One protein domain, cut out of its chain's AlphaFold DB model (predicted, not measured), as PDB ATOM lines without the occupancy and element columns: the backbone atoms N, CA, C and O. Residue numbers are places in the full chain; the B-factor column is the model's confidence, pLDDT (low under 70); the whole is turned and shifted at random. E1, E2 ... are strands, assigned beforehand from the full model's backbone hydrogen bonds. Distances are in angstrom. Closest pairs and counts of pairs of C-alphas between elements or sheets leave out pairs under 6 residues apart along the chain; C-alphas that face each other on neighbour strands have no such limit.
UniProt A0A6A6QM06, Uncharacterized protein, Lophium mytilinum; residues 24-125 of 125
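Overview. This is residues 24 to 125 of the 125 residues of an uncharacterized protein of Lophium mytilinum (UniProt A0A6A6QM06). Two sheets lie partly face to face, the twisted E4, E3, E8 and the two-stranded E1, E7, with their strands crossed at 52 degrees. The two-stranded ribbon then bends over into a small third sheet, E2, E6, E5, which sits at one end of the long axis. The printed part has 102 residues with eight named strands, E1 to E8 in order along the chain, and no named helix. Pairing within the three sheets is antiparallel, and the class is all strand, though under half of the residues, 46 of 102, are in named elements. The whole is compact, with a radius of gyration of the C-alphas of 14.3 A, yet elongated in outline, spanning 42 by 24 by 19 A.

Along the chain. Start at Ile 24 and go on to C-alpha 34 at (-29.785, 36.367, 30.408), where E1 begins; it runs through residues 34 to 39, 16.3 A. E2 follows at residues 42 to 45. Next come E3, residues 54 to 61, 21.7 A, and E4, residues 76 to 83, 19.0 A, which bends by 64 degrees at residue 79. Look then for E5 at residues 89 to 91, E6 at 95 to 98, and E7 at 101 to 106, 16.5 A. E8, residues 118 to 124, 19.8 A, ends at C-alpha 124 at (-43.128, 53.591, 33.120).

Arrangement. E1 and E7 are antiparallel at 149 degrees, with N 37 and O 103 2.9 A apart, within hydrogen-bond range. Their sheet and the sheet E4, E3, E8 form a sandwich, two sheets face to face, with the facing parts 10.5 A centre to centre and the best planes 24 degrees apart. In the second sheet E3 is the inner strand: N 57 and O 80 of its hairpin with E4 are 2.8 A apart, and N 58 and O 121 toward E8 are 2.8 A apart. Compare Lys 80 and Val 105, whose C-alphas are the closest of E4 and E7, 5.9 A. E3 and E7 are near each other, with 5 pairs of C-alphas within 10 A, while E1 and E8 are apart. E1 runs on into E2 at 65 degrees, and E6 runs on into E7 at 75 degrees. E2 and E6 are antiparallel, with N 44 and O 96 2.9 A apart; in the hairpin E5 and E6, N 97 and O 90 are 2.8 A apart.

Size, cuts and confidence. The two C-alphas farthest apart, Asp 93 and Pro 113, are 42.4 A from each other. The printed part has no cut. The long links are E3 to E4, 14 residues, and E7 to E8, 11 residues, the latter passing from one sheet of the sandwich to the other. The mean pLDDT of the printed part is 82.3; look for values under 70 at residues 46 to 50 and 62 to 74.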
ATOM      1  N   ILE A  24     -44.485  38.447  29.436       83.62
ATOM      2  CA  ILE A  24     -44.277  37.042  29.088       83.62
ATOM      3  C   ILE A  24     -42.800  36.707  29.290       83.62
ATOM      4  O   ILE A  24     -41.921  37.293  28.655       83.62
ATOM      5  N   ALA A  25     -42.527  35.741  30.161       83.81
ATOM      6  CA  ALA A  25     -41.184  35.282  30.494       83.81
ATOM      7  C   ALA A  25     -41.168  33.762  30.749       83.81
ATOM      8  O   ALA A  25     -42.217  33.174  31.030       83.81
ATOM      9  N   PRO A  26     -39.996  33.105  30.677       79.50
ATOM     10  CA  PRO A  26     -39.839  31.728  31.125       79.50
ATOM     11  C   PRO A  26     -40.211  31.575  32.604       79.50
ATOM     12  O   PRO A  26     -39.863  32.414  33.432       79.50
ATOM     13  N   SER A  27     -40.842  30.455  32.955       75.69
ATOM     14  CA  SER A  27     -41.197  30.126  34.342       75.69
ATOM     15  C   SER A  27     -39.998  29.724  35.207       75.69
ATOM     16  O   SER A  27     -40.131  29.550  36.416       75.69
ATOM     17  N   THR A  28     -38.823  29.512  34.610       77.50
ATOM     18  CA  THR A  28     -37.600  29.132  35.323       77.50
ATOM     19  C   THR A  28     -36.386  29.728  34.630       77.50
ATOM     20  O   THR A  28     -36.191  29.548  33.428       77.50
ATOM     21  N   VAL A  29     -35.556  30.421  35.405       81.88
ATOM     22  CA  VAL A  29     -34.313  31.062  34.961       81.88
ATOM     23  C   VAL A  29     -33.242  30.888  36.033       81.88
ATOM     24  O   VAL A  29     -33.558  30.720  37.210       81.88
ATOM     25  N   HIS A  30     -31.971  30.921  35.637       84.56
ATOM     26  CA  HIS A  30     -30.857  30.809  36.578       84.56
ATOM     27  C   HIS A  30     -30.314  32.193  36.937       84.56
ATOM     28  O   HIS A  30     -30.213  33.077  36.079       84.56
ATOM     29  N   ALA A  31     -29.909  32.371  38.193       87.50
ATOM     30  CA  ALA A  31     -29.182  33.565  38.601       87.50
ATOM     31  C   ALA A  31     -27.917  33.742  37.744       87.50
ATOM     32  O   ALA A  31     -27.257  32.768  37.379       87.50
ATOM     33  N   GLY A  32     -27.594  34.985  37.387       88.19
ATOM     34  CA  GLY A  32     -26.445  35.304  36.535       88.19
ATOM     35  C   GLY A  32     -26.644  35.022  35.041       88.19
ATOM     36  O   GLY A  32     -25.690  35.168  34.279       88.19
ATOM     37  N   THR A  33     -27.845  34.625  34.604       88.88
ATOM     38  CA  THR A  33     -28.139  34.360  33.186       88.88
ATOM     39  C   THR A  33     -29.028  35.423  32.554       88.88
ATOM     40  O   THR A  33     -29.789  36.125  33.226       88.88
ATOM     41  N   SER A  34     -28.913  35.537  31.231       92.56
ATOM     42  CA  SER A  34     -29.785  36.367  30.408       92.56
ATOM     43  C   SER A  34     -30.917  35.544  29.818       92.56
ATOM     44  O   SER A  34     -30.709  34.407  29.395       92.56
ATOM     45  N   PHE A  35     -32.090  36.150  29.702       89.06
ATOM     46  CA  PHE A  35     -33.238  35.553  29.032       89.06
ATOM     47  C   PHE A  35     -34.078  36.631  28.351       89.06
ATOM     48  O   PHE A  35     -33.878  37.832  28.561       89.06
ATOM     49  N   ASP A  36     -34.977  36.178  27.487       93.69
ATOM     50  CA  ASP A  36     -35.831  37.049  26.696       93.69
ATOM     51  C   ASP A  36     -37.183  37.232  27.382       93.69
ATOM     52  O   ASP A  36     -37.762  36.294  27.933       93.69
ATOM     53  N   VAL A  37     -37.653  38.473  27.347       90.19
ATOM     54  CA  VAL A  37     -38.876  38.933  27.987       90.19
ATOM     55  C   VAL A  37     -39.708  39.640  26.938       90.19
ATOM     56  O   VAL A  37     -39.232  40.595  26.326       90.19
ATOM     57  N   THR A  38     -40.937  39.187  26.728       90.12
ATOM     58  CA  THR A  38     -41.834  39.773  25.733       90.12
ATOM     59  C   THR A  38     -42.904  40.599  26.415       90.12
ATOM     60  O   THR A  38     -43.554  40.150  27.359       90.12
ATOM     61  N   ILE A  39     -43.092  41.808  25.907       89.19
ATOM     62  CA  ILE A  39     -44.195  42.684  26.271       89.19
ATOM     63  C   ILE A  39     -45.128  42.685  25.071       89.19
ATOM     64  O   ILE A  39     -44.718  43.057  23.974       89.19
ATOM     65  N   SER A  40     -46.352  42.200  25.272       86.56
ATOM     66  CA  SER A  40     -47.392  42.244  24.244       86.56
ATOM     67  C   SER A  40     -47.760  43.689  23.920       86.56
ATOM     68  O   SER A  40     -47.542  44.579  24.741       86.56
ATOM     69  N   ASP A  41     -48.373  43.907  22.755       89.94
ATOM     70  CA  ASP A  41     -48.946  45.210  22.412       89.94
ATOM     71  C   ASP A  41     -49.819  45.725  23.568       89.94
ATOM     72  O   ASP A  41     -50.806  45.086  23.941       89.94
ATOM     73  N   THR A  42     -49.435  46.863  24.147       87.69
ATOM     74  CA  THR A  42     -50.131  47.453  25.293       87.69
ATOM     75  C   THR A  42     -50.149  48.973  25.207       87.69
ATOM     76  O   THR A  42     -49.210  49.602  24.711       87.69
ATOM     77  N   SER A  43     -51.238  49.558  25.696       89.44
ATOM     78  CA  SER A  43     -51.449  51.001  25.775       89.44
ATOM     79  C   SER A  43     -51.630  51.372  27.238       89.44
ATOM     80  O   SER A  43     -52.552  50.886  27.892       89.44
ATOM     81  N   VAL A  44     -50.753  52.228  27.749       85.88
ATOM     82  CA  VAL A  44     -50.764  52.668  29.144       85.88
ATOM     83  C   VAL A  44     -51.239  54.112  29.202       85.88
ATOM     84  O   VAL A  44     -50.520  55.014  28.774       85.88
ATOM     85  N   TYR A  45     -52.461  54.322  29.681       85.00
ATOM     86  CA  TYR A  45     -53.085  55.639  29.803       85.00
ATOM     87  C   TYR A  45     -52.753  56.235  31.167       85.00
ATOM     88  O   TYR A  45     -53.144  55.658  32.173       85.00
ATOM     89  N   ASN A  46     -52.075  57.383  31.207       67.19
ATOM     90  CA  ASN A  46     -51.645  57.982  32.476       67.19
ATOM     91  C   ASN A  46     -51.963  59.483  32.614       67.19
ATOM     92  O   ASN A  46     -51.323  60.159  33.415       67.19
ATOM     93  N   ASP A  47     -52.929  60.006  31.843       66.88
ATOM     94  CA  ASP A  47     -53.463  61.390  31.865       66.88
ATOM     95  C   ASP A  47     -52.431  62.546  31.736       66.88
ATOM     96  O   ASP A  47     -52.814  63.712  31.616       66.88
ATOM     97  N   ALA A  48     -51.126  62.247  31.725       60.94
ATOM     98  CA  ALA A  48     -50.000  63.178  31.677       60.94
ATOM     99  C   ALA A  48     -48.707  62.468  31.216       60.94
ATOM    100  O   ALA A  48     -47.673  62.494  31.886       60.94
ATOM    101  N   THR A  49     -48.741  61.851  30.037       64.81
ATOM    102  CA  THR A  49     -47.620  61.102  29.428       64.81
ATOM    103  C   THR A  49     -46.388  61.934  29.087       64.81
ATOM    104  O   THR A  49     -45.331  61.377  28.786       64.81
ATOM    105  N   THR A  50     -46.505  63.262  29.102       63.62
ATOM    106  CA  THR A  50     -45.462  64.208  28.678       63.62
ATOM    107  C   THR A  50     -44.181  64.144  29.511       63.62
ATOM    108  O   THR A  50     -43.186  64.760  29.132       63.62
ATOM    109  N   TRP A  51     -44.184  63.384  30.605       74.56
ATOM    110  CA  TRP A  51     -43.064  63.259  31.535       74.56
ATOM    111  C   TRP A  51     -42.441  61.863  31.581       74.56
ATOM    112  O   TRP A  51     -41.515  61.668  32.359       74.56
ATOM    113  N   VAL A  52     -42.910  60.920  30.755       84.81
ATOM    114  CA  VAL A  52     -42.358  59.560  30.732       84.81
ATOM    115  C   VAL A  52     -40.956  59.578  30.118       84.81
ATOM    116  O   VAL A  52     -40.763  59.958  28.963       84.81
ATOM    117  N   GLU A  53     -39.970  59.142  30.894       85.75
ATOM    118  CA  GLU A  53     -38.562  59.042  30.518       85.75
ATOM    119  C   GLU A  53     -38.169  57.631  30.065       85.75
ATOM    120  O   GLU A  53     -37.332  57.466  29.166       85.75
ATOM    121  N   SER A  54     -38.733  56.592  30.688       90.69
ATOM    122  CA  SER A  54     -38.270  55.224  30.461       90.69
ATOM    123  C   SER A  54     -39.286  54.154  30.836       90.69
ATOM    124  O   SER A  54     -40.057  54.291  31.778       90.69
ATOM    125  N   LEU A  55     -39.208  53.029  30.128       90.69
ATOM    126  CA  LEU A  55     -39.761  51.758  30.568       90.69
ATOM    127  C   LEU A  55     -38.695  51.005  31.362       90.69
ATOM    128  O   LEU A  55     -37.590  50.764  30.876       90.69
ATOM    129  N   ARG A  56     -39.026  50.581  32.573       91.44
ATOM    130  CA  ARG A  56     -38.146  49.800  33.437       91.44
ATOM    131  C   ARG A  56     -38.753  48.439  33.730       91.44
ATOM    132  O   ARG A  56     -39.963  48.314  33.888       91.44
ATOM    133  N   ILE A  57     -37.900  47.423  33.791       89.56
ATOM    134  CA  ILE A  57     -38.251  46.069  34.216       89.56
ATOM    135  C   ILE A  57     -37.442  45.754  35.467       89.56
ATOM    136  O   ILE A  57     -36.207  45.843  35.467       89.56
ATOM    137  N   TYR A  58     -38.150  45.363  36.515       88.00
ATOM    138  CA  TYR A  58     -37.610  44.995  37.809       88.00
ATOM    139  C   TYR A  58     -37.823  43.508  38.079       88.00
ATOM    140  O   TYR A  58     -38.823  42.923  37.662       88.00
ATOM    141  N   LEU A  59     -36.886  42.916  38.809       86.81
ATOM    142  CA  LEU A  59     -37.067  41.657  39.515       86.81
ATOM    143  C   LEU A  59     -37.480  41.991  40.950       86.81
ATOM    144  O   LEU A  59     -36.661  42.522  41.702       86.81
ATOM    145  N   ALA A  60     -38.724  41.704  41.313       82.25
ATOM    146  CA  ALA A  60     -39.250  41.973  42.641       82.25
ATOM    147  C   ALA A  60     -39.251  40.697  43.493       82.25
ATOM    148  O   ALA A  60     -39.703  39.646  43.033       82.25
ATOM    149  N   ALA A  61     -38.714  40.785  44.710       76.25
ATOM    150  CA  ALA A  61     -38.701  39.692  45.674       76.25
ATOM    151  C   ALA A  61     -39.976  39.719  46.531       76.25
ATOM    152  O   ALA A  61     -40.261  40.689  47.223       76.25
ATOM    153  N   SER A  62     -40.734  38.628  46.514       66.88
ATOM    154  CA  SER A  62     -41.917  38.421  47.336       66.88
ATOM    155  C   SER A  62     -41.557  37.671  48.609       66.88
ATOM    156  O   SER A  62     -41.193  36.497  48.560       66.88
ATOM    157  N   ALA A  63     -41.701  38.324  49.763       57.72
ATOM    158  CA  ALA A  63     -41.427  37.715  51.067       57.72
ATOM    159  C   ALA A  63     -42.368  36.536  51.420       57.72
ATOM    160  O   ALA A  63     -42.106  35.820  52.382       57.72
ATOM    161  N   GLU A  64     -43.448  36.318  50.659       58.03
ATOM    162  CA  GLU A  64     -44.479  35.305  50.942       58.03
ATOM    163  C   GLU A  64     -44.980  34.567  49.685       58.03
ATOM    164  O   GLU A  64     -46.109  34.078  49.676       58.03
ATOM    165  N   ASP A  65     -44.208  34.534  48.593       57.28
ATOM    166  CA  ASP A  65     -44.673  33.979  47.302       57.28
ATOM    167  C   ASP A  65     -45.965  34.629  46.777       57.28
ATOM    168  O   ASP A  65     -46.685  34.081  45.937       57.28
ATOM    169  N   LYS A  66     -46.275  35.834  47.260       55.38
ATOM    170  CA  LYS A  66     -47.356  36.646  46.723       55.38
ATOM    171  C   LYS A  66     -46.975  37.070  45.317       55.38
ATOM    172  O   LYS A  66     -45.993  37.782  45.121       55.38
ATOM    173  N   LEU A  67     -47.799  36.657  44.366       57.62
ATOM    174  CA  LEU A  67     -47.754  37.098  42.974       57.62
ATOM    175  C   LEU A  67     -48.459  38.457  42.778       57.62
ATOM    176  O   LEU A  67     -48.755  38.830  41.646       57.62
ATOM    177  N   SER A  68     -48.793  39.170  43.864       58.03
ATOM    178  CA  SER A  68     -49.364  40.518  43.790       58.03
ATOM    179  C   SER A  68     -48.319  41.475  43.261       58.03
ATOM    180  O   SER A  68     -47.171  41.374  43.663       58.03
ATOM    181  N   ALA A  69     -48.714  42.429  42.434       52.00
ATOM    182  CA  ALA A  69     -47.784  43.387  41.856       52.00
ATOM    183  C   ALA A  69     -47.442  44.571  42.807       52.00
ATOM    184  O   ALA A  69     -46.514  45.348  42.571       52.00
ATOM    185  N   ASP A  70     -48.073  44.588  43.987       59.22
ATOM    186  CA  ASP A  70     -47.780  45.473  45.120       59.22
ATOM    187  C   ASP A  70     -46.463  45.100  45.835       59.22
ATOM    188  O   ASP A  70     -46.461  44.532  46.930       59.22
ATOM    189  N   PHE A  71     -45.324  45.409  45.214       62.94
ATOM    190  CA  PHE A  71     -44.001  45.320  45.848       62.94
ATOM    191  C   PHE A  71     -43.540  46.673  46.362       62.94
ATOM    192  O   PHE A  71     -43.748  47.693  45.702       62.94
ATOM    193  N   TYR A  72     -42.846  46.674  47.500       63.47
ATOM    194  CA  TYR A  72     -42.108  47.853  47.928       63.47
ATOM    195  C   TYR A  72     -40.901  48.074  47.007       63.47
ATOM    196  O   TYR A  72     -40.263  47.120  46.558       63.47
ATOM    197  N   ASP A  73     -40.541  49.336  46.764       63.44
ATOM    198  CA  ASP A  73     -39.369  49.690  45.948       63.44
ATOM    199  C   ASP A  73     -38.074  49.041  46.470       63.44
ATOM    200  O   ASP A  73     -37.201  48.675  45.685       63.44
ATOM    201  N   SER A  74     -37.962  48.843  47.793       59.78
ATOM    202  CA  SER A  74     -36.836  48.143  48.432       59.78
ATOM    203  C   SER A  74     -36.691  46.686  48.001       59.78
ATOM    204  O   SER A  74     -35.600  46.126  48.096       59.78
ATOM    205  N   ASP A  75     -37.779  46.085  47.531       73.25
ATOM    206  CA  ASP A  75     -37.850  44.676  47.159       73.25
ATOM    207  C   ASP A  75     -37.583  44.484  45.658       73.25
ATOM    208  O   ASP A  75     -37.528  43.355  45.170       73.25
ATOM    209  N   CYS A  76     -37.389  45.581  44.917       81.06
ATOM    210  CA  CYS A  76     -37.246  45.598  43.469       81.06
ATOM    211  C   CYS A  76     -35.791  45.832  43.044       81.06
ATOM    212  O   CYS A  76     -35.169  46.845  43.351       81.06
ATOM    213  N   THR A  77     -35.245  44.917  42.242       87.69
ATOM    214  CA  THR A  77     -33.956  45.102  41.566       87.69
ATOM    215  C   THR A  77     -34.183  45.488  40.112       87.69
ATOM    216  O   THR A  77     -34.797  44.729  39.366       87.69
ATOM    217  N   LEU A  78     -33.667  46.640  39.676       91.38
ATOM    218  CA  LEU A  78     -33.722  47.038  38.267       91.38
ATOM    219  C   LEU A  78     -32.861  46.091  37.422       91.38
ATOM    220  O   LEU A  78     -31.644  46.041  37.591       91.38
ATOM    221  N   ILE A  79     -33.485  45.370  36.489       92.00
ATOM    222  CA  ILE A  79     -32.790  44.430  35.592       92.00
ATOM    223  C   ILE A  79     -32.744  44.916  34.141       92.00
ATOM    224  O   ILE A  79     -31.945  44.418  33.343       92.00
ATOM    225  N   LYS A  80     -33.582  45.898  33.787       94.25
ATOM    226  CA  LYS A  80     -33.570  46.546  32.473       94.25
ATOM    227  C   LYS A  80     -34.175  47.943  32.545       94.25
ATOM    228  O   LYS A  80     -35.242  48.119  33.118       94.25
ATOM    229  N   ALA A  81     -33.535  48.900  31.885       94.56
ATOM    230  CA  ALA A  81     -34.129  50.186  31.542       94.56
ATOM    231  C   ALA A  81     -34.110  50.346  30.017       94.56
ATOM    232  O   ALA A  81     -33.098  50.054  29.373       94.56
ATOM    233  N   ILE A  82     -35.236  50.768  29.454       94.31
ATOM    234  CA  ILE A  82     -35.450  51.045  28.038       94.31
ATOM    235  C   ILE A  82     -35.880  52.504  27.926       94.31
ATOM    236  O   ILE A  82     -36.814  52.947  28.591       94.31
ATOM    237  N   THR A  83     -35.177  53.269  27.101       92.94
ATOM    238  CA  THR A  83     -35.506  54.679  26.874       92.94
ATOM    239  C   THR A  83     -36.784  54.785  26.050       92.94
ATOM    240  O   THR A  83     -36.974  53.967  25.152       92.94
ATOM    241  N   VAL A  84     -37.577  55.844  26.225       89.94
ATOM    242  CA  VAL A  84     -38.716  56.128  25.323       89.94
ATOM    243  C   VAL A  84     -38.315  56.404  23.865       89.94
ATOM    244  O   VAL A  84     -39.176  56.473  23.000       89.94
ATOM    245  N   CYS A  85     -37.019  56.548  23.565       91.62
ATOM    246  CA  CYS A  85     -36.512  56.631  22.193       91.62
ATOM    247  C   CYS A  85     -36.405  55.266  21.490       91.62
ATOM    248  O   CYS A  85     -36.024  55.222  20.319       91.62
ATOM    249  N   ASP A  86     -36.675  54.158  22.186       95.25
ATOM    250  CA  ASP A  86     -36.755  52.843  21.555       95.25
ATOM    251  C   ASP A  86     -37.942  52.813  20.575       95.25
ATOM    252  O   ASP A  86     -39.038  53.226  20.952       95.25
ATOM    253  N   PRO A  87     -37.770  52.338  19.327       95.19
ATOM    254  CA  PRO A  87     -38.836  52.344  18.327       95.19
ATOM    255  C   PRO A  87     -40.055  51.493  18.703       95.19
ATOM    256  O   PRO A  87     -41.113  51.680  18.106       95.19
ATOM    257  N   SER A  88     -39.942  50.566  19.662       94.75
ATOM    258  CA  SER A  88     -41.103  49.840  20.176       94.75
ATOM    259  C   SER A  88     -41.937  50.655  21.164       94.75
ATOM    260  O   SER A  88     -42.954  50.156  21.629       94.75
ATOM    261  N   ILE A  89     -41.505  51.860  21.545       93.44
ATOM    262  CA  ILE A  89     -42.200  52.730  22.493       93.44
ATOM    263  C   ILE A  89     -42.598  54.014  21.767       93.44
ATOM    264  O   ILE A  89     -41.774  54.695  21.167       93.44
ATOM    265  N   THR A  90     -43.881  54.358  21.814       92.69
ATOM    266  CA  THR A  90     -44.397  55.618  21.269       92.69
ATOM    267  C   THR A  90     -45.167  56.356  22.349       92.69
ATOM    268  O   THR A  90     -46.098  55.814  22.939       92.69
ATOM    269  N   VAL A  91     -44.785  57.603  22.609       90.69
ATOM    270  CA  VAL A  91     -45.439  58.463  23.599       90.69
ATOM    271  C   VAL A  91     -46.451  59.355  22.882       90.69
ATOM    272  O   VAL A  91     -46.072  60.175  22.044       90.69
ATOM    273  N   TYR A  92     -47.733  59.182  23.197       89.50
ATOM    274  CA  TYR A  92     -48.821  60.066  22.772       89.50
ATOM    275  C   TYR A  92     -49.140  61.072  23.879       89.50
ATOM    276  O   TYR A  92     -48.489  61.070  24.914       89.50
ATOM    277  N   ASP A  93     -50.121  61.945  23.674       85.31
ATOM    278  CA  ASP A  93     -50.554  62.964  24.641       85.31
ATOM    279  C   ASP A  93     -51.267  62.398  25.882       85.31
ATOM    280  O   ASP A  93     -51.185  62.994  26.954       85.31
ATOM    281  N   GLN A  94     -51.961  61.263  25.741       84.31
ATOM    282  CA  GLN A  94     -52.759  60.651  26.814       84.31
ATOM    283  C   GLN A  94     -52.336  59.226  27.184       84.31
ATOM    284  O   GLN A  94     -52.758  58.714  28.220       84.31
ATOM    285  N   TYR A  95     -51.524  58.570  26.353       87.88
ATOM    286  CA  TYR A  95     -51.024  57.223  26.630       87.88
ATOM    287  C   TYR A  95     -49.632  56.952  26.050       87.88
ATOM    288  O   TYR A  95     -49.182  57.606  25.108       87.88
ATOM    289  N   VAL A  96     -48.949  55.958  26.606       89.88
ATOM    290  CA  VAL A  96     -47.737  55.376  26.027       89.88
ATOM    291  C   VAL A  96     -48.110  54.052  25.385       89.88
ATOM    292  O   VAL A  96     -48.678  53.172  26.031       89.88
ATOM    293  N   GLN A  97     -47.789  53.907  24.107       91.81
ATOM    294  CA  GLN A  97     -47.896  52.646  23.396       91.81
ATOM    295  C   GLN A  97     -46.576  51.896  23.498       91.81
ATOM    296  O   GLN A  97     -45.523  52.440  23.166       91.81
ATOM    297  N   ILE A  98     -46.650  50.626  23.878       92.12
ATOM    298  CA  ILE A  98     -45.550  49.682  23.733       92.12
ATOM    299  C   ILE A  98     -45.995  48.652  22.703       92.12
ATOM    300  O   ILE A  98     -46.990  47.954  22.897       92.12
ATOM    301  N   SER A  99     -45.293  48.607  21.576       93.50
ATOM    302  CA  SER A  99     -45.510  47.597  20.548       93.50
ATOM    303  C   SER A  99     -44.995  46.240  21.010       93.50
ATOM    304  O   SER A  99     -44.038  46.171  21.779       93.50
ATOM    305  N   ASN A 100     -45.585  45.165  20.492       92.56
ATOM    306  CA  ASN A 100     -45.159  43.800  20.755       92.56
ATOM    307  C   ASN A 100     -43.661  43.647  20.471       92.56
ATOM    308  O   ASN A 100     -43.215  43.718  19.323       92.56
ATOM    309  N   THR A 101     -42.889  43.471  21.537       93.56
ATOM    310  CA  THR A 101     -41.432  43.542  21.489       93.56
ATOM    311  C   THR A 101     -40.814  42.612  22.518       93.56
ATOM    312  O   THR A 101     -41.404  42.303  23.558       93.56
ATOM    313  N   THR A 102     -39.591  42.181  22.232       93.94
ATOM    314  CA  THR A 102     -38.824  41.298  23.102       93.94
ATOM    315  C   THR A 102     -37.547  41.994  23.540       93.94
ATOM    316  O   THR A 102     -36.717  42.393  22.723       93.94
ATOM    317  N   PHE A 103     -37.353  42.074  24.852       93.50
ATOM    318  CA  PHE A 103     -36.149  42.605  25.465       93.50
ATOM    319  C   PHE A 103     -35.338  41.491  26.111       93.50
ATOM    320  O   PHE A 103     -35.863  40.653  26.841       93.50
ATOM    321  N   LYS A 104     -34.020  41.535  25.911       95.94
ATOM    322  CA  LYS A 104     -33.090  40.718  26.691       95.94
ATOM    323  C   LYS A 104     -32.823  41.383  28.041       95.94
ATOM    324  O   LYS A 104     -32.399  42.550  28.075       95.94
ATOM    325  N   VAL A 105     -33.045  40.632  29.118       92.38
ATOM    326  CA  VAL A 105     -32.795  41.039  30.511       92.38
ATOM    327  C   VAL A 105     -31.810  40.080  31.177       92.38
ATOM    328  O   VAL A 105     -31.638  38.950  30.718       92.38
ATOM    329  N   ASN A 106     -31.175  40.519  32.267       92.56
ATOM    330  CA  ASN A 106     -30.172  39.740  32.993       92.56
ATOM    331  C   ASN A 106     -30.585  39.580  34.458       92.56
ATOM    332  O   ASN A 106     -30.812  40.581  35.137       92.56
ATOM    333  N   ILE A 107     -30.622  38.346  34.967       88.25
ATOM    334  CA  ILE A 107     -30.770  38.108  36.407       88.25
ATOM    335  C   ILE A 107     -29.412  38.313  37.085       88.25
ATOM    336  O   ILE A 107     -28.429  37.703  36.653       88.25
ATOM    337  N   PRO A 108     -29.313  39.116  38.158       88.50
ATOM    338  CA  PRO A 108     -28.072  39.232  38.915       88.50
ATOM    339  C   PRO A 108     -27.627  37.877  39.488       88.50
ATOM    340  O   PRO A 108     -28.446  37.049  39.873       88.50
ATOM    341  N   ALA A 109     -26.317  37.638  39.570       87.88
ATOM    342  CA  ALA A 109     -25.791  36.388  40.135       87.88
ATOM    343  C   ALA A 109     -25.998  36.279  41.659       87.88
ATOM    344  O   ALA A 109     -26.071  35.178  42.192       87.88
ATOM    345  N   ASN A 110     -26.121  37.422  42.342       84.56
ATOM    346  CA  ASN A 110     -26.203  37.527  43.800       84.56
ATOM    347  C   ASN A 110     -27.618  37.917  44.257       84.56
ATOM    348  O   ASN A 110     -27.781  38.861  45.029       84.56
ATOM    349  N   ILE A 111     -28.642  37.248  43.727       79.94
ATOM    350  CA  ILE A 111     -30.011  37.388  44.241       79.94
ATOM    351  C   ILE A 111     -30.235  36.438  45.422       79.94
ATOM    352  O   ILE A 111     -29.427  35.541  45.662       79.94
ATOM    353  N   GLY A 112     -31.302  36.682  46.185       75.12
ATOM    354  CA  GLY A 112     -31.712  35.867  47.333       75.12
ATOM    355  C   GLY A 112     -31.999  34.385  47.008       75.12
ATOM    356  O   GLY A 112     -31.628  33.878  45.948       75.12
ATOM    357  N   PRO A 113     -32.614  33.641  47.943       77.12
ATOM    358  CA  PRO A 113     -32.759  32.194  47.812       77.12
ATOM    359  C   PRO A 113     -33.545  31.807  46.554       77.12
ATOM    360  O   PRO A 113     -34.512  32.463  46.178       77.12
ATOM    361  N   SER A 114     -33.147  30.706  45.915       78.88
ATOM    362  CA  SER A 114     -33.899  30.142  44.790       78.88
ATOM    363  C   SER A 114     -35.300  29.710  45.227       78.88
ATOM    364  O   SER A 114     -35.456  29.130  46.299       78.88
ATOM    365  N   GLY A 115     -36.301  29.931  44.376       72.00
ATOM    366  CA  GLY A 115     -37.684  29.551  44.649       72.00
ATOM    367  C   GLY A 115     -38.689  30.416  43.886       72.00
ATOM    368  O   GLY A 115     -38.279  31.271  43.097       72.00
ATOM    369  N   PRO A 116     -39.998  30.218  44.122       70.94
ATOM    370  CA  PRO A 116     -41.076  31.002  43.512       70.94
ATOM    371  C   PRO A 116     -41.234  32.420  44.103       70.94
ATOM    372  O   PRO A 116     -42.234  33.086  43.856       70.94
ATOM    373  N   HIS A 117     -40.217  32.914  44.812       72.88
ATOM    374  CA  HIS A 117     -40.203  34.190  45.528       72.88
ATOM    375  C   HIS A 117     -40.017  35.415  44.623       72.88
ATOM    376  O   HIS A 117     -39.739  36.495  45.131       72.88
ATOM    377  N   TYR A 118     -40.084  35.279  43.299       79.00
ATOM    378  CA  TYR A 118     -39.747  36.363  42.379       79.00
ATOM    379  C   TYR A 118     -40.820  36.577  41.334       79.00
ATOM    380  O   TYR A 118     -41.327  35.624  40.743       79.00
ATOM    381  N   VAL A 119     -41.073  37.845  41.027       80.50
ATOM    382  CA  VAL A 119     -41.864  38.232  39.863       80.50
ATOM    383  C   VAL A 119     -41.169  39.336  39.080       80.50
ATOM    384  O   VAL A 119     -40.295  40.041  39.591       80.50
ATOM    385  N   LEU A 120     -41.559  39.484  37.817       83.38
ATOM    386  CA  LEU A 120     -41.138  40.606  36.990       83.38
ATOM    387  C   LEU A 120     -42.184  41.712  37.054       83.38
ATOM    388  O   LEU A 120     -43.373  41.448  36.886       83.38
ATOM    389  N   LYS A 121     -41.721  42.945  37.243       82.56
ATOM    390  CA  LYS A 121     -42.551  44.150  37.260       82.56
ATOM    391  C   LYS A 121     -42.093  45.101  36.164       82.56
ATOM    392  O   LYS A 121     -40.917  45.456  36.124       82.56
ATOM    393  N   SER A 122     -43.000  45.506  35.282       84.25
ATOM    394  CA  SER A 122     -42.782  46.614  34.348       84.25
ATOM    395  C   SER A 122     -43.333  47.903  34.938       84.25
ATOM    396  O   SER A 122     -44.343  47.894  35.636       84.25
ATOM    397  N   GLN A 123     -42.664  49.014  34.652       84.12
ATOM    398  CA  GLN A 123     -43.104  50.332  35.079       84.12
ATOM    399  C   GLN A 123     -42.636  51.394  34.088       84.12
ATOM    400  O   GLN A 123     -41.484  51.364  33.647       84.12
ATOM    401  N   LEU A 124     -43.509  52.345  33.775       86.25
ATOM    402  CA  LEU A 124     -43.128  53.591  33.120       86.25
ATOM    403  C   LEU A 124     -42.740  54.613  34.193       86.25
ATOM    404  O   LEU A 124     -43.481  54.811  35.152       86.25
ATOM    405  N   ILE A 125     -41.567  55.222  34.045       83.38
ATOM    406  CA  ILE A 125     -41.088  56.329  34.884       83.38
ATOM    407  C   ILE A 125     -41.199  57.607  34.083       83.38
ATOM    408  O   ILE A 125     -40.784  57.550  32.902       83.38
TER     409      ILE A 125